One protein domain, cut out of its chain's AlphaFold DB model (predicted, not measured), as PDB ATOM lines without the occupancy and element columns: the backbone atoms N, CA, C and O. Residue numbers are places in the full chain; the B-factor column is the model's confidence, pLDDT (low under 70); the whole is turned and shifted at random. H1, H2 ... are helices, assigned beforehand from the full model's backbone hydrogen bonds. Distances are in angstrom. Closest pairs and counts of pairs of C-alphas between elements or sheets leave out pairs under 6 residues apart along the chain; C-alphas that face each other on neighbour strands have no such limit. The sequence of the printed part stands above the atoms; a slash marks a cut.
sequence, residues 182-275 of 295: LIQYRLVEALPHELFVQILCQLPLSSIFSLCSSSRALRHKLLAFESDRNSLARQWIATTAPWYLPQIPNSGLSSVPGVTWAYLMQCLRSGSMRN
ATOM      1  N   LEU A 182     124.364 135.118 135.602       54.00
ATOM      2  CA  LEU A 182     124.547 135.493 134.187       54.00
ATOM      3  C   LEU A 182     124.617 137.012 133.931       54.00
ATOM      4  O   LEU A 182     125.269 137.442 132.981       54.00
ATOM      5  N   ILE A 183     123.991 137.829 134.785       57.34
ATOM      6  CA  ILE A 183     123.996 139.295 134.658       57.34
ATOM      7  C   ILE A 183     125.344 139.896 135.109       57.34
ATOM      8  O   ILE A 183     125.812 140.860 134.508       57.34
ATOM      9  N   GLN A 184     126.019 139.309 136.105       60.41
ATOM     10  CA  GLN A 184     127.289 139.830 136.634       60.41
ATOM     11  C   GLN A 184     128.488 139.516 135.724       60.41
ATOM     12  O   GLN A 184     129.409 140.326 135.624       60.41
ATOM     13  N   TYR A 185     128.462 138.397 134.989       63.75
ATOM     14  CA  TYR A 185     129.547 138.035 134.063       63.75
ATOM     15  C   TYR A 185     129.734 139.045 132.923       63.75
ATOM     16  O   TYR A 185     130.860 139.269 132.477       63.75
ATOM     17  N   ARG A 186     128.660 139.727 132.503       70.75
ATOM     18  CA  ARG A 186     128.740 140.746 131.446       70.75
ATOM     19  C   ARG A 186     129.501 142.003 131.864       70.75
ATOM     20  O   ARG A 186     130.092 142.651 131.006       70.75
ATOM     21  N   LEU A 187     129.535 142.334 133.158       80.44
ATOM     22  CA  LEU A 187     130.301 143.487 133.650       80.44
ATOM     23  C   LEU A 187     131.808 143.259 133.500       80.44
ATOM     24  O   LEU A 187     132.526 144.162 133.082       80.44
ATOM     25  N   VAL A 188     132.276 142.037 133.770       83.31
ATOM     26  CA  VAL A 188     133.689 141.664 133.589       83.31
ATOM     27  C   VAL A 188     134.061 141.663 132.104       83.31
ATOM     28  O   VAL A 188     135.139 142.119 131.726       83.31
ATOM     29  N   GLU A 189     133.152 141.209 131.238       84.62
ATOM     30  CA  GLU A 189     133.348 141.230 129.783       84.62
ATOM     31  C   GLU A 189     133.430 142.656 129.215       84.62
ATOM     32  O   GLU A 189     134.207 142.895 128.282       84.62
ATOM     33  N   ALA A 190     132.697 143.605 129.810       88.31
ATOM     34  CA  ALA A 190     132.658 145.011 129.411       88.31
ATOM     35  C   ALA A 190     133.891 145.832 129.836       88.31
ATOM     36  O   ALA A 190     134.066 146.948 129.351       88.31
ATOM     37  N   LEU A 191     134.760 145.307 130.710       88.75
ATOM     38  CA  LEU A 191     135.967 146.025 131.136       88.75
ATOM     39  C   LEU A 191     136.904 146.312 129.947       88.75
ATOM     40  O   LEU A 191     137.105 145.425 129.114       88.75
ATOM     41  N   PRO A 192     137.545 147.490 129.871       89.94
ATOM     42  CA  PRO A 192     138.664 147.722 128.957       89.94
ATOM     43  C   PRO A 192     139.742 146.638 129.094       89.94
ATOM     44  O   PRO A 192     139.964 146.113 130.191       89.94
ATOM     45  N   HIS A 193     140.395 146.275 127.987       85.94
ATOM     46  CA  HIS A 193     141.357 145.166 127.960       85.94
ATOM     47  C   HIS A 193     142.507 145.392 128.951       85.94
ATOM     48  O   HIS A 193     142.900 144.475 129.662       85.94
ATOM     49  N   GLU A 194     142.982 146.627 129.064       86.81
ATOM     50  CA  GLU A 194     144.106 147.029 129.906       86.81
ATOM     51  C   GLU A 194     143.791 146.840 131.394       86.81
ATOM     52  O   GLU A 194     144.572 146.226 132.122       86.81
ATOM     53  N   LEU A 195     142.619 147.307 131.841       90.06
ATOM     54  CA  LEU A 195     142.158 147.127 133.223       90.06
ATOM     55  C   LEU A 195     141.937 145.650 133.536       90.06
ATOM     56  O   LEU A 195     142.260 145.178 134.624       90.06
ATOM     57  N   PHE A 196     141.420 144.906 132.562       89.81
ATOM     58  CA  PHE A 196     141.207 143.483 132.716       89.81
ATOM     59  C   PHE A 196     142.533 142.725 132.870       89.81
ATOM     60  O   PHE A 196     142.672 141.945 133.807       89.81
ATOM     61  N   VAL A 197     143.542 143.007 132.041       88.06
ATOM     62  CA  VAL A 197     144.886 142.424 132.179       88.06
ATOM     63  C   VAL A 197     145.526 142.801 133.518       88.06
ATOM     64  O   VAL A 197     146.088 141.930 134.179       88.06
ATOM     65  N   GLN A 198     145.390 144.051 133.974       89.00
ATOM     66  CA  GLN A 198     145.890 144.467 135.291       89.00
ATOM     67  C   GLN A 198     145.267 143.660 136.434       89.00
ATOM     68  O   GLN A 198     145.994 143.219 137.323       89.00
ATOM     69  N   ILE A 199     143.952 143.422 136.392       91.19
ATOM     70  CA  ILE A 199     143.262 142.568 137.369       91.19
ATOM     71  C   ILE A 199     143.813 141.140 137.298       91.19
ATOM     72  O   ILE A 199     144.135 140.557 138.329       91.19
ATOM     73  N   LEU A 200     143.977 140.582 136.095       91.06
ATOM     74  CA  LEU A 200     144.491 139.220 135.913       91.06
ATOM     75  C   LEU A 200     145.921 139.048 136.428       91.06
ATOM     76  O   LEU A 200     146.237 137.995 136.973       91.06
ATOM     77  N   CYS A 201     146.777 140.065 136.311       91.19
ATOM     78  CA  CYS A 201     148.134 140.028 136.859       91.19
ATOM     79  C   CYS A 201     148.166 139.922 138.392       91.19
ATOM     80  O   CYS A 201     149.151 139.425 138.934       91.19
ATOM     81  N   GLN A 202     147.095 140.319 139.085       92.19
ATOM     82  CA  GLN A 202     146.955 140.147 140.538       92.19
ATOM     83  C   GLN A 202     146.433 138.758 140.933       92.19
ATOM     84  O   GLN A 202     146.397 138.422 142.116       92.19
ATOM     85  N   LEU A 203     146.009 137.944 139.963       89.38
ATOM     86  CA  LEU A 203     145.437 136.627 140.209       89.38
ATOM     87  C   LEU A 203     146.472 135.512 139.989       89.38
ATOM     88  O   LEU A 203     147.345 135.608 139.116       89.38
ATOM     89  N   PRO A 204     146.364 134.397 140.734       87.12
ATOM     90  CA  PRO A 204     147.125 133.201 140.414       87.12
ATOM     91  C   PRO A 204     146.671 132.635 139.059       87.12
ATOM     92  O   PRO A 204     145.499 132.718 138.684       87.12
ATOM     93  N   LEU A 205     147.597 132.008 138.326       85.75
ATOM     94  CA  LEU A 205     147.336 131.451 136.991       85.75
ATOM     95  C   LEU A 205     146.167 130.463 136.958       85.75
ATOM     96  O   LEU A 205     145.409 130.458 135.992       85.75
ATOM     97  N   SER A 206     145.977 129.673 138.017       85.81
ATOM     98  CA  SER A 206     144.826 128.773 138.154       85.81
ATOM     99  C   SER A 206     143.496 129.524 138.032       85.81
ATOM    100  O   SER A 206     142.642 129.118 137.248       85.81
ATOM    101  N   SER A 207     143.349 130.663 138.711       90.00
ATOM    102  CA  SER A 207     142.159 131.515 138.621       90.00
ATOM    103  C   SER A 207     141.980 132.120 137.228       90.00
ATOM    104  O   SER A 207     140.852 132.193 136.743       90.00
ATOM    105  N   ILE A 208     143.073 132.492 136.549       90.12
ATOM    106  CA  ILE A 208     143.027 132.979 135.159       90.12
ATOM    107  C   ILE A 208     142.472 131.885 134.232       90.12
ATOM    108  O   ILE A 208     141.599 132.159 133.407       90.12
ATOM    109  N   PHE A 209     142.918 130.632 134.389       87.31
ATOM    110  CA  PHE A 209     142.402 129.502 133.609       87.31
ATOM    111  C   PHE A 209     140.943 129.180 133.923       87.31
ATOM    112  O   PHE A 209     140.168 128.928 132.994       87.31
ATOM    113  N   SER A 210     140.548 129.219 135.196       89.00
ATOM    114  CA  SER A 210     139.152 129.045 135.600       89.00
ATOM    115  C   SER A 210     138.255 130.107 134.961       89.00
ATOM    116  O   SER A 210     137.226 129.768 134.385       89.00
ATOM    117  N   LEU A 211     138.690 131.370 134.955       88.06
ATOM    118  CA  LEU A 211     137.954 132.485 134.356       88.06
ATOM    119  C   LEU A 211     137.866 132.387 132.823       88.06
ATOM    120  O   LEU A 211     136.809 132.610 132.231       88.06
ATOM    121  N   CYS A 212     138.954 131.978 132.165       88.56
ATOM    122  CA  CYS A 212     138.936 131.662 130.733       88.56
ATOM    123  C   CYS A 212     138.010 130.481 130.416       88.56
ATOM    124  O   CYS A 212     137.507 130.363 129.304       88.56
ATOM    125  N   SER A 213     137.793 129.577 131.365       87.19
ATOM    126  CA  SER A 213     136.928 128.420 131.148       87.19
ATOM    127  C   SER A 213     135.457 128.719 131.428       87.19
ATOM    128  O   SER A 213     134.593 128.077 130.837       87.19
ATOM    129  N   SER A 214     135.160 129.712 132.272       86.06
ATOM    130  CA  SER A 214     133.788 130.109 132.600       86.06
ATOM    131  C   SER A 214     133.109 130.957 131.519       86.06
ATOM    132  O   SER A 214     131.884 130.984 131.469       86.06
ATOM    133  N   SER A 215     133.858 131.642 130.643       87.62
ATOM    134  CA  SER A 215     133.283 132.417 129.527       87.62
ATOM    135  C   SER A 215     134.096 132.278 128.241       87.62
ATOM    136  O   SER A 215     135.294 132.567 128.197       87.62
ATOM    137  N   ARG A 216     133.415 131.908 127.145       89.44
ATOM    138  CA  ARG A 216     134.006 131.887 125.796       89.44
ATOM    139  C   ARG A 216     134.438 133.281 125.344       89.44
ATOM    140  O   ARG A 216     135.453 133.389 124.662       89.44
ATOM    141  N   ALA A 217     133.700 134.323 125.728       89.25
ATOM    142  CA  ALA A 217     134.030 135.698 125.370       89.25
ATOM    143  C   ALA A 217     135.318 136.148 126.073       89.25
ATOM    144  O   ALA A 217     136.217 136.665 125.416       89.25
ATOM    145  N   LEU A 218     135.465 135.858 127.372       89.12
ATOM    146  CA  LEU A 218     136.700 136.137 128.116       89.12
ATOM    147  C   LEU A 218     137.880 135.321 127.584       89.12
ATOM    148  O   LEU A 218     138.965 135.865 127.382       89.12
ATOM    149  N   ARG A 219     137.657 134.037 127.274       90.00
ATOM    150  CA  ARG A 219     138.668 133.196 126.624       90.00
ATOM    151  C   ARG A 219     139.131 133.794 125.308       90.00
ATOM    152  O   ARG A 219     140.327 133.833 125.058       90.00
ATOM    153  N   HIS A 220     138.201 134.234 124.467       88.19
ATOM    154  CA  HIS A 220     138.534 134.849 123.191       88.19
ATOM    155  C   HIS A 220     139.299 136.161 123.409       88.19
ATOM    156  O   HIS A 220     140.354 136.364 122.824       88.19
ATOM    157  N   LYS A 221     138.838 137.012 124.325       87.88
ATOM    158  CA  LYS A 221     139.464 138.302 124.639       87.88
ATOM    159  C   LYS A 221     140.901 138.190 125.160       87.88
ATOM    160  O   LYS A 221     141.687 139.100 124.937       87.88
ATOM    161  N   LEU A 222     141.236 137.106 125.861       86.88
ATOM    162  CA  LEU A 222     142.570 136.893 126.439       86.88
ATOM    163  C   LEU A 222     143.461 135.991 125.600       86.88
ATOM    164  O   LEU A 222     144.672 136.184 125.546       86.88
ATOM    165  N   LEU A 223     142.867 134.952 125.012       86.75
ATOM    166  CA  LEU A 223     143.592 133.829 124.436       86.75
ATOM    167  C   LEU A 223     143.393 133.666 122.924       86.75
ATOM    168  O   LEU A 223     143.971 132.735 122.365       86.75
ATOM    169  N   ALA A 224     142.609 134.515 122.244       88.19
ATOM    170  CA  ALA A 224     142.464 134.415 120.788       88.19
ATOM    171  C   ALA A 224     143.754 134.833 120.079       88.19
ATOM    172  O   ALA A 224     144.340 134.047 119.331       88.19
ATOM    173  N   PHE A 225     144.250 136.035 120.366       90.19
ATOM    174  CA  PHE A 225     145.428 136.568 119.694       90.19
ATOM    175  C   PHE A 225     146.709 136.157 120.411       90.19
ATOM    176  O   PHE A 225     146.773 136.041 121.635       90.19
ATOM    177  N   GLU A 226     147.743 135.852 119.636       88.94
ATOM    178  CA  GLU A 226     149.043 135.476 120.187       88.94
ATOM    179  C   GLU A 226     149.732 136.663 120.875       88.94
ATOM    180  O   GLU A 226     150.346 136.489 121.930       88.94
ATOM    181  N   SER A 227     149.577 137.873 120.328       88.56
ATOM    182  CA  SER A 227     150.078 139.123 120.911       88.56
ATOM    183  C   SER A 227     149.618 139.302 122.354       88.56
ATOM    184  O   SER A 227     150.441 139.550 123.234       88.56
ATOM    185  N   ASP A 228     148.324 139.105 122.591       88.62
ATOM    186  CA  ASP A 228     147.663 139.402 123.861       88.62
ATOM    187  C   ASP A 228     148.055 138.366 124.908       88.62
ATOM    188  O   ASP A 228     148.456 138.708 126.019       88.62
ATOM    189  N   ARG A 229     148.075 137.088 124.510       90.56
ATOM    190  CA  ARG A 229     148.588 135.986 125.331       90.56
ATOM    191  C   ARG A 229     150.031 136.209 125.747       90.56
ATOM    192  O   ARG A 229     150.380 136.046 126.914       90.56
ATOM    193  N   ASN A 230     150.884 136.574 124.796       90.75
ATOM    194  CA  ASN A 230     152.295 136.811 125.066       90.75
ATOM    195  C   ASN A 230     152.491 138.065 125.933       90.75
ATOM    196  O   ASN A 230     153.366 138.070 126.795       90.75
ATOM    197  N   SER A 231     151.664 139.099 125.751       89.56
ATOM    198  CA  SER A 231     151.658 140.295 126.597       89.56
ATOM    199  C   SER A 231     151.268 139.961 128.038       89.56
ATOM    200  O   SER A 231     152.024 140.262 128.961       89.56
ATOM    201  N   LEU A 232     150.165 139.229 128.223       91.06
ATOM    202  CA  LEU A 232     149.705 138.749 129.526       91.06
ATOM    203  C   LEU A 232     150.766 137.878 130.207       91.06
ATOM    204  O   LEU A 232     151.042 138.071 131.386       91.06
ATOM    205  N   ALA A 233     151.400 136.955 129.474       90.12
ATOM    206  CA  ALA A 233     152.470 136.120 130.015       90.12
ATOM    207  C   ALA A 233     153.654 136.953 130.513       90.12
ATOM    208  O   ALA A 233     154.120 136.737 131.629       90.12
ATOM    209  N   ARG A 234     154.123 137.918 129.711       89.06
ATOM    210  CA  ARG A 234     155.217 138.822 130.097       89.06
ATOM    211  C   ARG A 234     154.867 139.629 131.334       89.06
ATOM    212  O   ARG A 234     155.669 139.685 132.259       89.06
ATOM    213  N   GLN A 235     153.682 140.230 131.347       90.19
ATOM    214  CA  GLN A 235     153.255 141.084 132.444       90.19
ATOM    215  C   GLN A 235     153.065 140.276 133.728       90.19
ATOM    216  O   GLN A 235     153.616 140.654 134.753       90.19
ATOM    217  N   TRP A 236     152.389 139.126 133.659       91.62
ATOM    218  CA  TRP A 236     152.209 138.232 134.804       91.62
ATOM    219  C   TRP A 236     153.546 137.712 135.346       91.62
ATOM    220  O   TRP A 236     153.762 137.698 136.555       91.62
ATOM    221  N   ILE A 237     154.476 137.318 134.468       86.25
ATOM    222  CA  ILE A 237     155.824 136.915 134.883       86.25
ATOM    223  C   ILE A 237     156.531 138.079 135.579       86.25
ATOM    224  O   ILE A 237     157.053 137.894 136.672       86.25
ATOM    225  N   ALA A 238     156.516 139.276 134.994       86.00
ATOM    226  CA  ALA A 238     157.182 140.438 135.570       86.00
ATOM    227  C   ALA A 238     156.613 140.830 136.945       86.00
ATOM    228  O   ALA A 238     157.380 141.201 137.830       86.00
ATOM    229  N   THR A 239     155.294 140.733 137.141       85.12
ATOM    230  CA  THR A 239     154.635 141.130 138.397       85.12
ATOM    231  C   THR A 239     154.681 140.048 139.467       85.12
ATOM    232  O   THR A 239     154.904 140.345 140.636       85.12
ATOM    233  N   THR A 240     154.451 138.796 139.079       82.19
ATOM    234  CA  THR A 240     154.047 137.734 140.014       82.19
ATOM    235  C   THR A 240     155.109 136.649 140.145       82.19
ATOM    236  O   THR A 240     155.219 136.012 141.192       82.19
ATOM    237  N   ALA A 241     155.919 136.442 139.106       79.31
ATOM    238  CA  ALA A 241     156.966 135.426 139.094       79.31
ATOM    239  C   ALA A 241     158.231 135.905 138.361       79.31
ATOM    240  O   ALA A 241     158.645 135.264 137.391       79.31
ATOM    241  N   PRO A 242     158.884 136.999 138.805       78.50
ATOM    242  CA  PRO A 242     160.013 137.593 138.081       78.50
ATOM    243  C   PRO A 242     161.198 136.629 137.919       78.50
ATOM    244  O   PRO A 242     161.982 136.757 136.985       78.50
ATOM    245  N   TRP A 243     161.289 135.597 138.764       68.31
ATOM    246  CA  TRP A 243     162.252 134.497 138.635       68.31
ATOM    247  C   TRP A 243     162.029 133.594 137.401       68.31
ATOM    248  O   TRP A 243     162.844 132.710 137.152       68.31
ATOM    249  N   TYR A 244     160.936 133.759 136.643       73.56
ATOM    250  CA  TYR A 244     160.748 133.135 135.324       73.56
ATOM    251  C   TYR A 244     161.384 133.947 134.192       73.56
ATOM    252  O   TYR A 244     161.437 133.457 133.069       73.56
ATOM    253  N   LEU A 245     161.864 135.170 134.432       76.00
ATOM    254  CA  LEU A 245     162.535 135.933 133.385       76.00
ATOM    255  C   LEU A 245     163.910 135.316 133.080       76.00
ATOM    256  O   LEU A 245     164.714 135.135 134.000       76.00
ATOM    257  N   PRO A 246     164.224 135.020 131.805       62.69
ATOM    258  CA  PRO A 246     165.585 134.698 131.402       62.69
ATOM    259  C   PRO A 246     166.494 135.887 131.731       62.69
ATOM    260  O   PRO A 246     166.316 136.972 131.178       62.69
ATOM    261  N   GLN A 247     167.465 135.705 132.628       60.34
ATOM    262  CA  GLN A 247     168.514 136.704 132.811       60.34
ATOM    263  C   GLN A 247     169.455 136.620 131.611       60.34
ATOM    264  O   GLN A 247     170.301 135.731 131.536       60.34
ATOM    265  N   ILE A 248     169.277 137.524 130.650       55.88
ATOM    266  CA  ILE A 248     170.240 137.703 129.568       55.88
ATOM    267  C   ILE A 248     171.378 138.569 130.131       55.88
ATOM    268  O   ILE A 248     171.132 139.716 130.519       55.88
ATOM    269  N   PRO A 249     172.619 138.058 130.206       44.78
ATOM    270  CA  PRO A 249     173.748 138.875 130.619       44.78
ATOM    271  C   PRO A 249     173.935 140.013 129.603       44.78
ATOM    272  O   PRO A 249     174.134 139.761 128.417       44.78
ATOM    273  N   ASN A 250     173.874 141.259 130.085       49.84
ATOM    274  CA  ASN A 250     174.165 142.521 129.378       49.84
ATOM    275  C   ASN A 250     173.051 143.199 128.560       49.84
ATOM    276  O   ASN A 250     173.314 144.242 127.964       49.84
ATOM    277  N   SER A 251     171.809 142.719 128.567       46.53
ATOM    278  CA  SER A 251     170.688 143.481 127.994       46.53
ATOM    279  C   SER A 251     169.868 144.118 129.113       46.53
ATOM    280  O   SER A 251     169.367 143.404 129.982       46.53
ATOM    281  N   GLY A 252     169.729 145.447 129.110       47.50
ATOM    282  CA  GLY A 252     168.822 146.144 130.023       47.50
ATOM    283  C   GLY A 252     167.434 145.490 130.038       47.50
ATOM    284  O   GLY A 252     166.966 145.003 129.013       47.50
ATOM    285  N   LEU A 253     166.801 145.468 131.214       47.59
ATOM    286  CA  LEU A 253     165.533 144.800 131.573       47.59
ATOM    287  C   LEU A 253     164.320 145.031 130.640       47.59
ATOM    288  O   LEU A 253     163.243 144.501 130.896       47.59
ATOM    289  N   SER A 254     164.448 145.833 129.587       43.84
ATOM    290  CA  SER A 254     163.336 146.363 128.802       43.84
ATOM    291  C   SER A 254     162.868 145.485 127.638       43.84
ATOM    292  O   SER A 254     161.827 145.780 127.060       43.84
ATOM    293  N   SER A 255     163.552 144.392 127.293       50.97
ATOM    294  CA  SER A 255     163.050 143.458 126.275       50.97
ATOM    295  C   SER A 255     163.787 142.127 126.353       50.97
ATOM    296  O   SER A 255     164.902 142.007 125.856       50.97
ATOM    297  N   VAL A 256     163.174 141.118 126.977       54.28
ATOM    298  CA  VAL A 256     163.618 139.726 126.821       54.28
ATOM    299  C   VAL A 256     162.791 139.106 125.689       54.28
ATOM    300  O   VAL A 256     161.667 138.648 125.935       54.28
ATOM    301  N   PRO A 257     163.278 139.119 124.432       55.00
ATOM    302  CA  PRO A 257     162.624 138.393 123.354       55.00
ATOM    303  C   PRO A 257     162.596 136.904 123.720       55.00
ATOM    304  O   PRO A 257     163.620 136.316 124.052       55.00
ATOM    305  N   GLY A 258     161.403 136.304 123.715       66.81
ATOM    306  CA  GLY A 258     161.218 134.872 123.988       66.81
ATOM    307  C   GLY A 258     160.287 134.534 125.153       66.81
ATOM    308  O   GLY A 258     159.842 133.390 125.252       66.81
ATOM    309  N   VAL A 259     159.906 135.505 125.991       73.31
ATOM    310  CA  VAL A 259     158.870 135.280 127.013       73.31
ATOM    311  C   VAL A 259     157.494 135.287 126.341       73.31
ATOM    312  O   VAL A 259     156.900 136.336 126.078       73.31
ATOM    313  N   THR A 260     157.025 134.089 126.002       85.25
ATOM    314  CA  THR A 260     155.732 133.820 125.359       85.25
ATOM    315  C   THR A 260     154.773 133.125 126.323       85.25
ATOM    316  O   THR A 260     155.157 132.610 127.374       85.25
ATOM    317  N   TRP A 261     153.501 133.045 125.946       85.38
ATOM    318  CA  TRP A 261     152.524 132.221 126.650       85.38
ATOM    319  C   TRP A 261     152.925 130.745 126.666       85.38
ATOM    320  O   TRP A 261     152.793 130.076 127.688       85.38
ATOM    321  N   ALA A 262     153.481 130.240 125.559       81.62
ATOM    322  CA  ALA A 262     154.007 128.879 125.489       81.62
ATOM    323  C   ALA A 262     155.142 128.657 126.502       81.62
ATOM    324  O   ALA A 262     155.146 127.640 127.198       81.62
ATOM    325  N   TYR A 263     156.043 129.635 126.646       77.69
ATOM    326  CA  TYR A 263     157.090 129.615 127.663       77.69
ATOM    327  C   TYR A 263     156.503 129.539 129.077       77.69
ATOM    328  O   TYR A 263     156.866 128.644 129.835       77.69
ATOM    329  N   LEU A 264     155.534 130.397 129.416       81.69
ATOM    330  CA  LEU A 264     154.859 130.363 130.719       81.69
ATOM    331  C   LEU A 264     154.202 129.000 130.993       81.69
ATOM    332  O   LEU A 264     154.385 128.426 132.065       81.69
ATOM    333  N   MET A 265     153.493 128.434 130.012       81.25
ATOM    334  CA  MET A 265     152.888 127.104 130.140       81.25
ATOM    335  C   MET A 265     153.928 126.008 130.372       81.25
ATOM    336  O   MET A 265     153.703 125.093 131.164       81.25
ATOM    337  N   GLN A 266     155.074 126.093 129.699       67.31
ATOM    338  CA  GLN A 266     156.179 125.168 129.906       67.31
ATOM    339  C   GLN A 266     156.801 125.338 131.298       67.31
ATOM    340  O   GLN A 266     157.168 124.339 131.920       67.31
ATOM    341  N   CYS A 267     156.852 126.570 131.816       69.50
ATOM    342  CA  CYS A 267     157.323 126.851 133.168       69.50
ATOM    343  C   CYS A 267     156.438 126.183 134.227       69.50
ATOM    344  O   CYS A 267     156.949 125.562 135.154       69.50
ATOM    345  N   LEU A 268     155.114 126.253 134.059       70.69
ATOM    346  CA  LEU A 268     154.152 125.634 134.976       70.69
ATOM    347  C   LEU A 268     154.197 124.103 134.950       70.69
ATOM    348  O   LEU A 268     153.978 123.457 135.969       70.69
ATOM    349  N   ARG A 269     154.480 123.512 133.785       64.06
ATOM    350  CA  ARG A 269     154.566 122.053 133.613       64.06
ATOM    351  C   ARG A 269     155.870 121.454 134.144       64.06
ATOM    352  O   ARG A 269     155.974 120.237 134.247       64.06
ATOM    353  N   SER A 270     156.869 122.280 134.456       54.44
ATOM    354  CA  SER A 270     158.177 121.836 134.931       54.44
ATOM    355  C   SER A 270     158.468 122.427 136.311       54.44
ATOM    356  O   SER A 270     158.947 123.553 136.428       54.44
ATOM    357  N   GLY A 271     158.252 121.644 137.374       50.12
ATOM    358  CA  GLY A 271     158.527 122.061 138.764       50.12
ATOM    359  C   GLY A 271     159.984 122.483 139.043       50.12
ATOM    360  O   GLY A 271     160.271 123.113 140.053       50.12
ATOM    361  N   SER A 272     160.907 122.203 138.116       50.91
ATOM    362  CA  SER A 272     162.352 122.464 138.199       50.91
ATOM    363  C   SER A 272     162.778 123.903 137.824       50.91
ATOM    364  O   SER A 272     163.944 124.276 137.939       50.91
ATOM    365  N   MET A 273     161.860 124.772 137.390       47.41
ATOM    366  CA  MET A 273     162.216 126.073 136.790       47.41
ATOM    367  C   MET A 273     162.887 127.089 137.731       47.41
ATOM    368  O   MET A 273     163.737 127.845 137.267       47.41
ATOM    369  N   ARG A 274     162.597 127.083 139.044       45.28
ATOM    370  CA  ARG A 274     163.327 127.916 140.033       45.28
ATOM    371  C   ARG A 274     164.800 127.513 140.178       45.28
ATOM    372  O   ARG A 274     165.618 128.303 140.632       45.28
ATOM    373  N   ASN A 275     165.145 126.298 139.759       51.09
ATOM    374  CA  ASN A 275     166.485 125.745 139.853       51.09
ATOM    375  C   ASN A 275     167.328 126.054 138.604       51.09
ATOM    376  O   ASN A 275     168.524 125.794 138.609       51.09
TER     377      ASN A 275
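This is residues 182 to 275 of the 295 residues of an uncharacterized protein of Fibularhizoctonia sp. CBS 109695 (UniProt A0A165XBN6). What shape do these coordinates make? Six short helices are strung out along one long axis, with H1 at one end and the loop of residues 241 to 260 reaching the other; H5, the longest helix, crosses the middle, with H2 packed on one side of it and H6 on another, while H3 and H4 make a corner between H1 and H5. What are the counts and the size? The printed part has 94 residues, with six named helices in the order H1 to H6 and no named strand; its class is all helix. It is only just compact, close to loose, with a radius of gyration of the C-alphas of 14.3 A, and its outline is elongated, 49 by 27 by 21 A.

Where are the first helices? H1, residues 182 to 189, begins at C-alpha 182 (124.547, 135.493, 134.187) and measures 11.4 A from first to last C-alpha. H2, residues 193 to 201, measures 12.3 A, and H3, residues 205 to 214, measures 14.3 A. Where are the later ones? H4, residues 216 to 223, measures 9.9 A. H5, residues 226 to 240, measures 20.6 A and begins at C-alpha 226 (149.043, 135.476, 120.187). H6, residues 261 to 269, measures 12.5 A and ends at C-alpha 269 (154.566, 122.053, 133.613).

What touches the hub, H5? H2 touches it, the same way at a steep tilt of 42 degrees, with the C-alphas of Cys 201 and Trp 236 closest at 4.9 A. H6 touches it, the same way at a steep tilt of 50 degrees, with the C-alphas of Asn 230 and Trp 261 closest at 4.9 A. H4 touches residues 228 to 232 of H5, only at the corner, about perpendicular at 74 degrees, the closest C-alphas being those of Leu 223 and Arg 229, 5.5 A. What lies further out? H3 and H4 touch only at the corner, closest at the C-alphas of Cys 212 and Arg 219, 4.4 A. H1 touches no helix but is near H4, the C-alphas of Glu 189 and Leu 218 being closest at 6.3 A; H3 and H6 are apart. How do the helix backbones read? Every O i to N i+4 pair is within hydrogen-bond range in H2, H3, H4, H5 and H6; in H1 1 of 4 is, beside 3 of 5 O i to N i+3 pairs.

How far does it reach? The two C-alphas farthest apart, those of Ile 183 and Asn 250, are 50.5 A apart. Is there a cut or a long link? The printed part has no cut; the link from H5 to H6, 20 residues, is long, and the other four are tight. Where is confidence low? The mean pLDDT of the printed part is 77.4, and 27 residues are under 70, among them 182 to 185, 246 to 258 and 269 to 275.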